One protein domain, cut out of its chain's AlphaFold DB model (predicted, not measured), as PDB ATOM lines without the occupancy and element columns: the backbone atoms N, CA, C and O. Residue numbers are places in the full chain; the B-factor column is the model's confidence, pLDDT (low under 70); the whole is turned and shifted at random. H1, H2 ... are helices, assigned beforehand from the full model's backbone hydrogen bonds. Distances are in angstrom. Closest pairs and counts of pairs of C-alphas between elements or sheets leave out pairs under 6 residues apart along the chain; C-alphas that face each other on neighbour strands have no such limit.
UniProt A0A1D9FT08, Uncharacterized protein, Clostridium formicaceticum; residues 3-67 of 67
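This is residues 3 to 67 of the 67 residues of an uncharacterized protein of Clostridium formicaceticum (UniProt A0A1D9FT08). Two helices, H1 and H2, lie side by side as a helical hairpin, and a third, H3, swings away from the far end of H2 as a long arm, making a V with it. Most of H3, residues 51 to 65, sticks out free. The printed part has 65 residues with three named helices, H1, H2, H3 in chain order, and no named strand: all helix. It is loose, radius of gyration of the C-alphas 15.2 A, and flat, spanning 39 by 36 by 16 A.

H1, residues 3 to 17, and H2, residues 23 to 44, form a hairpin and touch, closest at the C-alphas of Leu 9 and Glu 29, 5.0 A apart. They run opposite ways at a shallow tilt of 26 degrees. H3, residues 47 to 65, is close to H2 but not clearly touching; their closest C-alphas, Lys 41 and Glu 47, are 5.3 A apart. These two run opposite ways at a steep tilt of 50 degrees. H1 and H3 are apart. Every O i to N i+4 pair is within hydrogen-bond range in H1 and H2, and 14 of 15 in H3.

H1 begins at C-alpha 3 (29.004, 67.628, 105.970) and is 20.8 A long. H2 measures 32.1 A. H3, 27.0 A, ends at C-alpha 65 (21.504, 41.492, 91.762).

The C-alphas farthest apart, Gly 19 and Gly 45, are 40.3 A apart. The printed part has no cut, and both links are tight. Residues 21 to 23 and 67 have pLDDT under 70.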
ATOM      1  N   PHE A   3      30.421  67.297 106.207       88.00
ATOM      2  CA  PHE A   3      29.004  67.628 105.970       88.00
ATOM      3  C   PHE A   3      28.771  68.712 104.907       88.00
ATOM      4  O   PHE A   3      27.714  68.737 104.281       88.00
ATOM      5  N   GLU A   4      29.738  69.603 104.723       92.81
ATOM      6  CA  GLU A   4      29.755  70.639 103.691       92.81
ATOM      7  C   GLU A   4      29.947  69.999 102.315       92.81
ATOM      8  O   GLU A   4      29.033  70.108 101.504       92.81
ATOM      9  N   GLU A   5      30.996  69.190 102.119       91.12
ATOM     10  CA  GLU A   5      31.240  68.498 100.833       91.12
ATOM     11  C   GLU A   5      30.063  67.580 100.462       91.12
ATOM     12  O   GLU A   5      29.612  67.509  99.324       91.12
ATOM     13  N   MET A   6      29.471  66.904 101.455       94.00
ATOM     14  CA  MET A   6      28.271  66.087 101.234       94.00
ATOM     15  C   MET A   6      27.060  66.926 100.792       94.00
ATOM     16  O   MET A   6      26.226  66.450 100.018       94.00
ATOM     17  N   SER A   7      26.947  68.164 101.277       94.62
ATOM     18  CA  SER A   7      25.882  69.095 100.885       94.62
ATOM     19  C   SER A   7      26.122  69.673  99.487       94.62
ATOM     20  O   SER A   7      25.162  69.867  98.732       94.62
ATOM     21  N   GLU A   8      27.378  69.921  99.119       93.81
ATOM     22  CA  GLU A   8      27.773  70.388  97.788       93.81
ATOM     23  C   GLU A   8      27.589  69.290  96.731       93.81
ATOM     24  O   GLU A   8      26.885  69.510  95.738       93.81
ATOM     25  N   LEU A   9      27.996  68.051  97.028       95.12
ATOM     26  CA  LEU A   9      27.659  66.885  96.212       95.12
ATOM     27  C   LEU A   9      26.141  66.729  96.036       95.12
ATOM     28  O   LEU A   9      25.652  66.554  94.915       95.12
ATOM     29  N   GLN A  10      25.359  66.837  97.116       95.00
ATOM     30  CA  GLN A  10      23.895  66.771  97.034       95.00
ATOM     31  C   GLN A  10      23.331  67.855  96.101       95.00
ATOM     32  O   GLN A  10      22.423  67.589  95.305       95.00
ATOM     33  N   LYS A  11      23.851  69.083  96.178       92.88
ATOM     34  CA  LYS A  11      23.431  70.206  95.332       92.88
ATOM     35  C   LYS A  11      23.707  69.929  93.856       92.88
ATOM     36  O   LYS A  11      22.802  70.145  93.038       92.88
ATOM     37  N   GLU A  12      24.892  69.435  93.505       92.94
ATOM     38  CA  GLU A  12      25.237  69.125  92.112       92.94
ATOM     39  C   GLU A  12      24.428  67.934  91.571       92.94
ATOM     40  O   GLU A  12      23.902  68.008  90.455       92.94
ATOM     41  N   LEU A  13      24.177  66.899  92.383       92.75
ATOM     42  CA  LEU A  13      23.266  65.802  92.026       92.75
ATOM     43  C   LEU A  13      21.836  66.307  91.769       92.75
ATOM     44  O   LEU A  13      21.222  65.968  90.753       92.75
ATOM     45  N   CYS A  14      21.312  67.189  92.624       92.00
ATOM     46  CA  CYS A  14      20.000  67.814  92.430       92.00
ATOM     47  C   CYS A  14      19.932  68.689  91.169       92.00
ATOM     48  O   CYS A  14      18.858  68.843  90.581       92.00
ATOM     49  N   LYS A  15      21.035  69.323  90.746       88.88
ATOM     50  CA  LYS A  15      21.096  70.031  89.455       88.88
ATOM     51  C   LYS A  15      21.035  69.042  88.288       88.88
ATOM     52  O   LYS A  15      20.238  69.262  87.375       88.88
ATOM     53  N   ALA A  16      21.790  67.943  88.349       88.50
ATOM     54  CA  ALA A  16      21.792  66.922  87.302       88.50
ATOM     55  C   ALA A  16      20.428  66.241  87.127       88.50
ATOM     56  O   ALA A  16      19.972  66.086  85.995       88.50
ATOM     57  N   LEU A  17      19.730  65.929  88.223       86.88
ATOM     58  CA  LEU A  17      18.374  65.362  88.183       86.88
ATOM     59  C   LEU A  17      17.345  66.294  87.521       86.88
ATOM     60  O   LEU A  17      16.355  65.824  86.969       86.88
ATOM     61  N   ARG A  18      17.587  67.611  87.529       88.31
ATOM     62  CA  ARG A  18      16.746  68.616  86.855       88.31
ATOM     63  C   ARG A  18      17.111  68.833  85.380       88.31
ATOM     64  O   ARG A  18      16.592  69.755  84.762       88.31
ATOM     65  N   GLY A  19      17.996  68.010  84.816       80.81
ATOM     66  CA  GLY A  19      18.407  68.080  83.409       80.81
ATOM     67  C   GLY A  19      19.610  68.986  83.135       80.81
ATOM     68  O   GLY A  19      20.081  69.036  82.000       80.81
ATOM     69  N   ASN A  20      20.170  69.646  84.155       72.06
ATOM     70  CA  ASN A  20      21.413  70.407  84.019       72.06
ATOM     71  C   ASN A  20      22.605  69.447  84.141       72.06
ATOM     72  O   ASN A  20      23.182  69.295  85.217       72.06
ATOM     73  N   LYS A  21      22.956  68.750  83.052       60.28
ATOM     74  CA  LYS A  21      24.155  67.897  83.015       60.28
ATOM     75  C   LYS A  21      25.417  68.762  83.061       60.28
ATOM     76  O   LYS A  21      25.891  69.221  82.028       60.28
ATOM     77  N   VAL A  22      25.980  68.932  84.254       64.38
ATOM     78  CA  VAL A  22      27.336  69.461  84.453       64.38
ATOM     79  C   VAL A  22      28.147  68.386  85.170       64.38
ATOM     80  O   VAL A  22      28.209  68.335  86.392       64.38
ATOM     81  N   THR A  23      28.704  67.454  84.396       67.56
ATOM     82  CA  THR A  23      29.404  66.267  84.920       67.56
ATOM     83  C   THR A  23      30.745  66.590  85.581       67.56
ATOM     84  O   THR A  23      31.221  65.777  86.362       67.56
ATOM     85  N   GLY A  24      31.340  67.753  85.283       77.62
ATOM     86  CA  GLY A  24      32.602  68.199  85.886       77.62
ATOM     87  C   GLY A  24      32.473  68.443  87.388       77.62
ATOM     88  O   GLY A  24      33.186  67.818  88.161       77.62
ATOM     89  N   ASN A  25      31.489  69.251  87.792       84.31
ATOM     90  CA  ASN A  25      31.277  69.580  89.202       84.31
ATOM     91  C   ASN A  25      30.960  68.332  90.034       84.31
ATOM     92  O   ASN A  25      31.497  68.163  91.108       84.31
ATOM     93  N   ILE A  26      30.150  67.397  89.524       91.88
ATOM     94  CA  ILE A  26      29.846  66.161  90.271       91.88
ATOM     95  C   ILE A  26      31.115  65.349  90.560       91.88
ATOM     96  O   ILE A  26      31.224  64.767  91.632       91.88
ATOM     97  N   ALA A  27      32.053  65.279  89.614       93.06
ATOM     98  CA  ALA A  27      33.294  64.538  89.816       93.06
ATOM     99  C   ALA A  27      34.190  65.195  90.879       93.06
ATOM    100  O   ALA A  27      34.777  64.477  91.684       93.06
ATOM    101  N   GLU A  28      34.261  66.528  90.890       93.62
ATOM    102  CA  GLU A  28      34.976  67.318  91.901       93.62
ATOM    103  C   GLU A  28      34.391  67.072  93.297       93.62
ATOM    104  O   GLU A  28      35.084  66.559  94.169       93.62
ATOM    105  N   GLU A  29      33.076  67.241  93.449       95.06
ATOM    106  CA  GLU A  29      32.394  67.046  94.734       95.06
ATOM    107  C   GLU A  29      32.476  65.594  95.250       95.06
ATOM    108  O   GLU A  29      32.523  65.340  96.454       95.06
ATOM    109  N   ILE A  30      32.505  64.598  94.351       95.38
ATOM    110  CA  ILE A  30      32.757  63.201  94.745       95.38
ATOM    111  C   ILE A  30      34.180  63.049  95.286       95.38
ATOM    112  O   ILE A  30      34.360  62.393  96.313       95.38
ATOM    113  N   ALA A  31      35.179  63.634  94.620       95.94
ATOM    114  CA  ALA A  31      36.567  63.555  95.059       95.94
ATOM    115  C   ALA A  31      36.760  64.218  96.433       95.94
ATOM    116  O   ALA A  31      37.419  63.640  97.302       95.94
ATOM    117  N   ASP A  32      36.124  65.365  96.670       96.19
ATOM    118  CA  ASP A  32      36.193  66.065  97.955       96.19
ATOM    119  C   ASP A  32      35.555  65.244  99.083       96.19
ATOM    120  O   ASP A  32      36.157  65.059 100.151       96.19
ATOM    121  N   VAL A  33      34.399  64.619  98.829       96.56
ATOM    122  CA  VAL A  33      33.784  63.661  99.760       96.56
ATOM    123  C   VAL A  33      34.699  62.459 100.028       96.56
ATOM    124  O   VAL A  33      34.837  62.041 101.181       96.56
ATOM    125  N   GLU A  34      35.345  61.888  99.008       96.88
ATOM    126  CA  GLU A  34      36.270  60.761  99.184       96.88
ATOM    127  C   GLU A  34      37.473  61.129 100.062       96.88
ATOM    128  O   GLU A  34      37.803  60.377 100.988       96.88
ATOM    129  N   ILE A  35      38.085  62.294  99.827       96.69
ATOM    130  CA  ILE A  35      39.202  62.812 100.627       96.69
ATOM    131  C   ILE A  35      38.756  63.029 102.074       96.69
ATOM    132  O   ILE A  35      39.451  62.617 103.005       96.69
ATOM    133  N   MET A  36      37.579  63.619 102.283       96.38
ATOM    134  CA  MET A  36      37.022  63.824 103.620       96.38
ATOM    135  C   MET A  36      36.773  62.509 104.361       96.38
ATOM    136  O   MET A  36      37.105  62.391 105.543       96.38
ATOM    137  N   LEU A  37      36.251  61.488 103.681       96.81
ATOM    138  CA  LEU A  37      36.079  60.164 104.275       96.81
ATOM    139  C   LEU A  37      37.425  59.501 104.602       96.81
ATOM    140  O   LEU A  37      37.522  58.808 105.616       96.81
ATOM    141  N   GLU A  38      38.458  59.691 103.775       96.62
ATOM    142  CA  GLU A  38      39.820  59.218 104.060       96.62
ATOM    143  C   GLU A  38      40.406  59.900 105.299       96.62
ATOM    144  O   GLU A  38      40.890  59.221 106.202       96.62
ATOM    145  N   GLN A  39      40.264  61.221 105.413       96.31
ATOM    146  CA  GLN A  39      40.696  61.956 106.602       96.31
ATOM    147  C   GLN A  39      39.985  61.474 107.872       96.31
ATOM    148  O   GLN A  39      40.630  61.309 108.905       96.31
ATOM    149  N   MET A  40      38.679  61.196 107.809       96.69
ATOM    150  CA  MET A  40      37.943  60.638 108.949       96.69
ATOM    151  C   MET A  40      38.447  59.248 109.339       96.69
ATOM    152  O   MET A  40      38.600  58.969 110.526       96.69
ATOM    153  N   LYS A  41      38.712  58.373 108.361       97.62
ATOM    154  CA  LYS A  41      39.274  57.042 108.629       97.62
ATOM    155  C   LYS A  41      40.590  57.152 109.401       97.62
ATOM    156  O   LYS A  41      40.680  56.539 110.465       97.62
ATOM    157  N   LEU A  42      41.497  58.015 108.931       96.94
ATOM    158  CA  LEU A  42      42.795  58.287 109.557       96.94
ATOM    159  C   LEU A  42      42.649  58.872 110.961       96.94
ATOM    160  O   LEU A  42      43.338  58.446 111.885       96.94
ATOM    161  N   LEU A  43      41.726  59.819 111.141       97.38
ATOM    162  CA  LEU A  43      41.477  60.463 112.430       97.38
ATOM    163  C   LEU A  43      41.029  59.464 113.509       97.38
ATOM    164  O   LEU A  43      41.399  59.611 114.673       97.38
ATOM    165  N   PHE A  44      40.230  58.463 113.134       97.75
ATOM    166  CA  PHE A  44      39.699  57.462 114.060       97.75
ATOM    167  C   PHE A  44      40.489  56.141 114.072       97.75
ATOM    168  O   PHE A  44      40.243  55.312 114.948       97.75
ATOM    169  N   GLY A  45      41.418  55.925 113.134       97.81
ATOM    170  CA  GLY A  45      42.185  54.682 112.993       97.81
ATOM    171  C   GLY A  45      41.314  53.463 112.662       97.81
ATOM    172  O   GLY A  45      41.486  52.394 113.254       97.81
ATOM    173  N   ILE A  46      40.323  53.632 111.779       98.44
ATOM    174  CA  ILE A  46      39.277  52.627 111.486       98.44
ATOM    175  C   ILE A  46      39.277  52.116 110.036       98.44
ATOM    176  O   ILE A  46      38.288  51.542 109.575       98.44
ATOM    177  N   GLU A  47      40.364  52.292 109.292       98.19
ATOM    178  CA  GLU A  47      40.491  51.920 107.876       98.19
ATOM    179  C   GLU A  47      40.136  50.451 107.636       98.19
ATOM    180  O   GLU A  47      39.377  50.123 106.720       98.19
ATOM    181  N   SER A  48      40.670  49.559 108.476       97.94
ATOM    182  CA  SER A  48      40.468  48.112 108.366       97.94
ATOM    183  C   SER A  48      39.007  47.725 108.596       97.94
ATOM    184  O   SER A  48      38.452  46.933 107.830       97.94
ATOM    185  N   LEU A  49      38.353  48.337 109.588       98.50
ATOM    186  CA  LEU A  49      36.938  48.129 109.893       98.50
ATOM    187  C   LEU A  49      36.042  48.639 108.764       98.50
ATOM    188  O   LEU A  49      35.105  47.945 108.360       98.50
ATOM    189  N   VAL A  50      36.337  49.822 108.219       98.19
ATOM    190  CA  VAL A  50      35.604  50.376 107.074       98.19
ATOM    191  C   VAL A  50      35.780  49.487 105.844       98.19
ATOM    192  O   VAL A  50      34.797  49.204 105.159       98.19
ATOM    193  N   ARG A  51      36.993  48.982 105.579       97.88
ATOM    194  CA  ARG A  51      37.259  48.054 104.469       97.88
ATOM    195  C   ARG A  51      36.474  46.750 104.610       97.88
ATOM    196  O   ARG A  51      35.825  46.348 103.649       97.88
ATOM    197  N   ALA A  52      36.495  46.125 105.786       98.25
ATOM    198  CA  ALA A  52      35.739  44.899 106.045       98.25
ATOM    199  C   ALA A  52      34.229  45.116 105.845       98.25
ATOM    200  O   ALA A  52      33.568  44.331 105.170       98.25
ATOM    201  N   ASN A  53      33.697  46.238 106.344       98.19
ATOM    202  CA  ASN A  53      32.297  46.611 106.136       98.19
ATOM    203  C   ASN A  53      31.958  46.857 104.660       98.19
ATOM    204  O   ASN A  53      30.862  46.499 104.232       98.19
ATOM    205  N   LYS A  54      32.859  47.477 103.881       97.69
ATOM    206  CA  LYS A  54      32.658  47.679 102.438       97.69
ATOM    207  C   LYS A  54      32.553  46.345 101.701       97.69
ATOM    208  O   LYS A  54      31.607  46.184 100.942       97.69
ATOM    209  N   ILE A  55      33.472  45.411 101.953       97.69
ATOM    210  CA  ILE A  55      33.476  44.080 101.320       97.69
ATOM    211  C   ILE A  55      32.158  43.357 101.603       97.69
ATOM    212  O   ILE A  55      31.419  43.068 100.671       97.69
ATOM    213  N   TYR A  56      31.800  43.213 102.882       97.75
ATOM    214  CA  TYR A  56      30.560  42.548 103.289       97.75
ATOM    215  C   TYR A  56      29.304  43.163 102.644       97.75
ATOM    216  O   TYR A  56      28.373  42.467 102.243       97.75
ATOM    217  N   LYS A  57      29.250  44.497 102.538       96.88
ATOM    218  CA  LYS A  57      28.112  45.189 101.916       96.88
ATOM    219  C   LYS A  57      28.061  45.001 100.400       96.88
ATOM    220  O   LYS A  57      26.955  44.989  99.870       96.88
ATOM    221  N   LEU A  58      29.213  44.915  99.733       96.38
ATOM    222  CA  LEU A  58      29.294  44.660  98.295       96.38
ATOM    223  C   LEU A  58      28.884  43.224  97.975       96.38
ATOM    224  O   LEU A  58      28.031  43.050  97.118       96.38
ATOM    225  N   GLU A  59      29.392  42.241  98.722       96.06
ATOM    226  CA  GLU A  59      28.998  40.828  98.599       96.06
ATOM    227  C   GLU A  59      27.477  40.673  98.729       96.06
ATOM    228  O   GLU A  59      26.816  40.150  97.839       96.06
ATOM    229  N   ARG A  60      26.882  41.272  99.768       95.69
ATOM    230  CA  ARG A  60      25.425  41.264  99.960       95.69
ATOM    231  C   ARG A  60      24.648  41.989  98.850       95.69
ATOM    232  O   ARG A  60      23.455  41.747  98.670       95.69
ATOM    233  N   LEU A  61      25.246  42.981  98.191       95.38
ATOM    234  CA  LEU A  61      24.588  43.677  97.084       95.38
ATOM    235  C   LEU A  61      24.610  42.814  95.821       95.38
ATOM    236  O   LEU A  61      23.605  42.787  95.122       95.38
ATOM    237  N   ASP A  62      25.722  42.123  95.581       93.50
ATOM    238  CA  ASP A  62      25.910  41.193  94.467       93.50
ATOM    239  C   ASP A  62      24.884  40.055  94.534       93.50
ATOM    240  O   ASP A  62      24.114  39.870  93.598       93.50
ATOM    241  N   GLU A  63      24.726  39.440  95.714       93.38
ATOM    242  CA  GLU A  63      23.689  38.427  95.981       93.38
ATOM    243  C   GLU A  63      22.272  38.899  95.604       93.38
ATOM    244  O   GLU A  63      21.449  38.111  95.159       93.38
ATOM    245  N   ARG A  64      21.967  40.195  95.764       91.06
ATOM    246  CA  ARG A  64      20.645  40.767  95.440       91.06
ATOM    247  C   ARG A  64      20.462  41.118  93.966       91.06
ATOM    248  O   ARG A  64      19.341  41.439  93.584       91.06
ATOM    249  N   LEU A  65      21.545  41.220  93.201       87.44
ATOM    250  CA  LEU A  65      21.504  41.492  91.762       87.44
ATOM    251  C   LEU A  65      21.456  40.195  90.944       87.44
ATOM    252  O   LEU A  65      21.076  40.246  89.777       87.44
ATOM    253  N   GLU A  66      21.848  39.070  91.546       77.44
ATOM    254  CA  GLU A  66      21.747  37.729  90.960       77.44
ATOM    255  C   GLU A  66      20.340  37.100  91.090       77.44
ATOM    256  O   GLU A  66      20.041  36.157  90.353       77.44
ATOM    257  N   ASP A  67      19.476  37.650  91.957       57.25
ATOM    258  CA  ASP A  67      18.039  37.328  92.111       57.25
ATOM    259  C   ASP A  67      17.129  38.151  91.167       57.25
ATOM    260  O   ASP A  67      16.181  37.565  90.586       57.25
TER     261      ASP A  67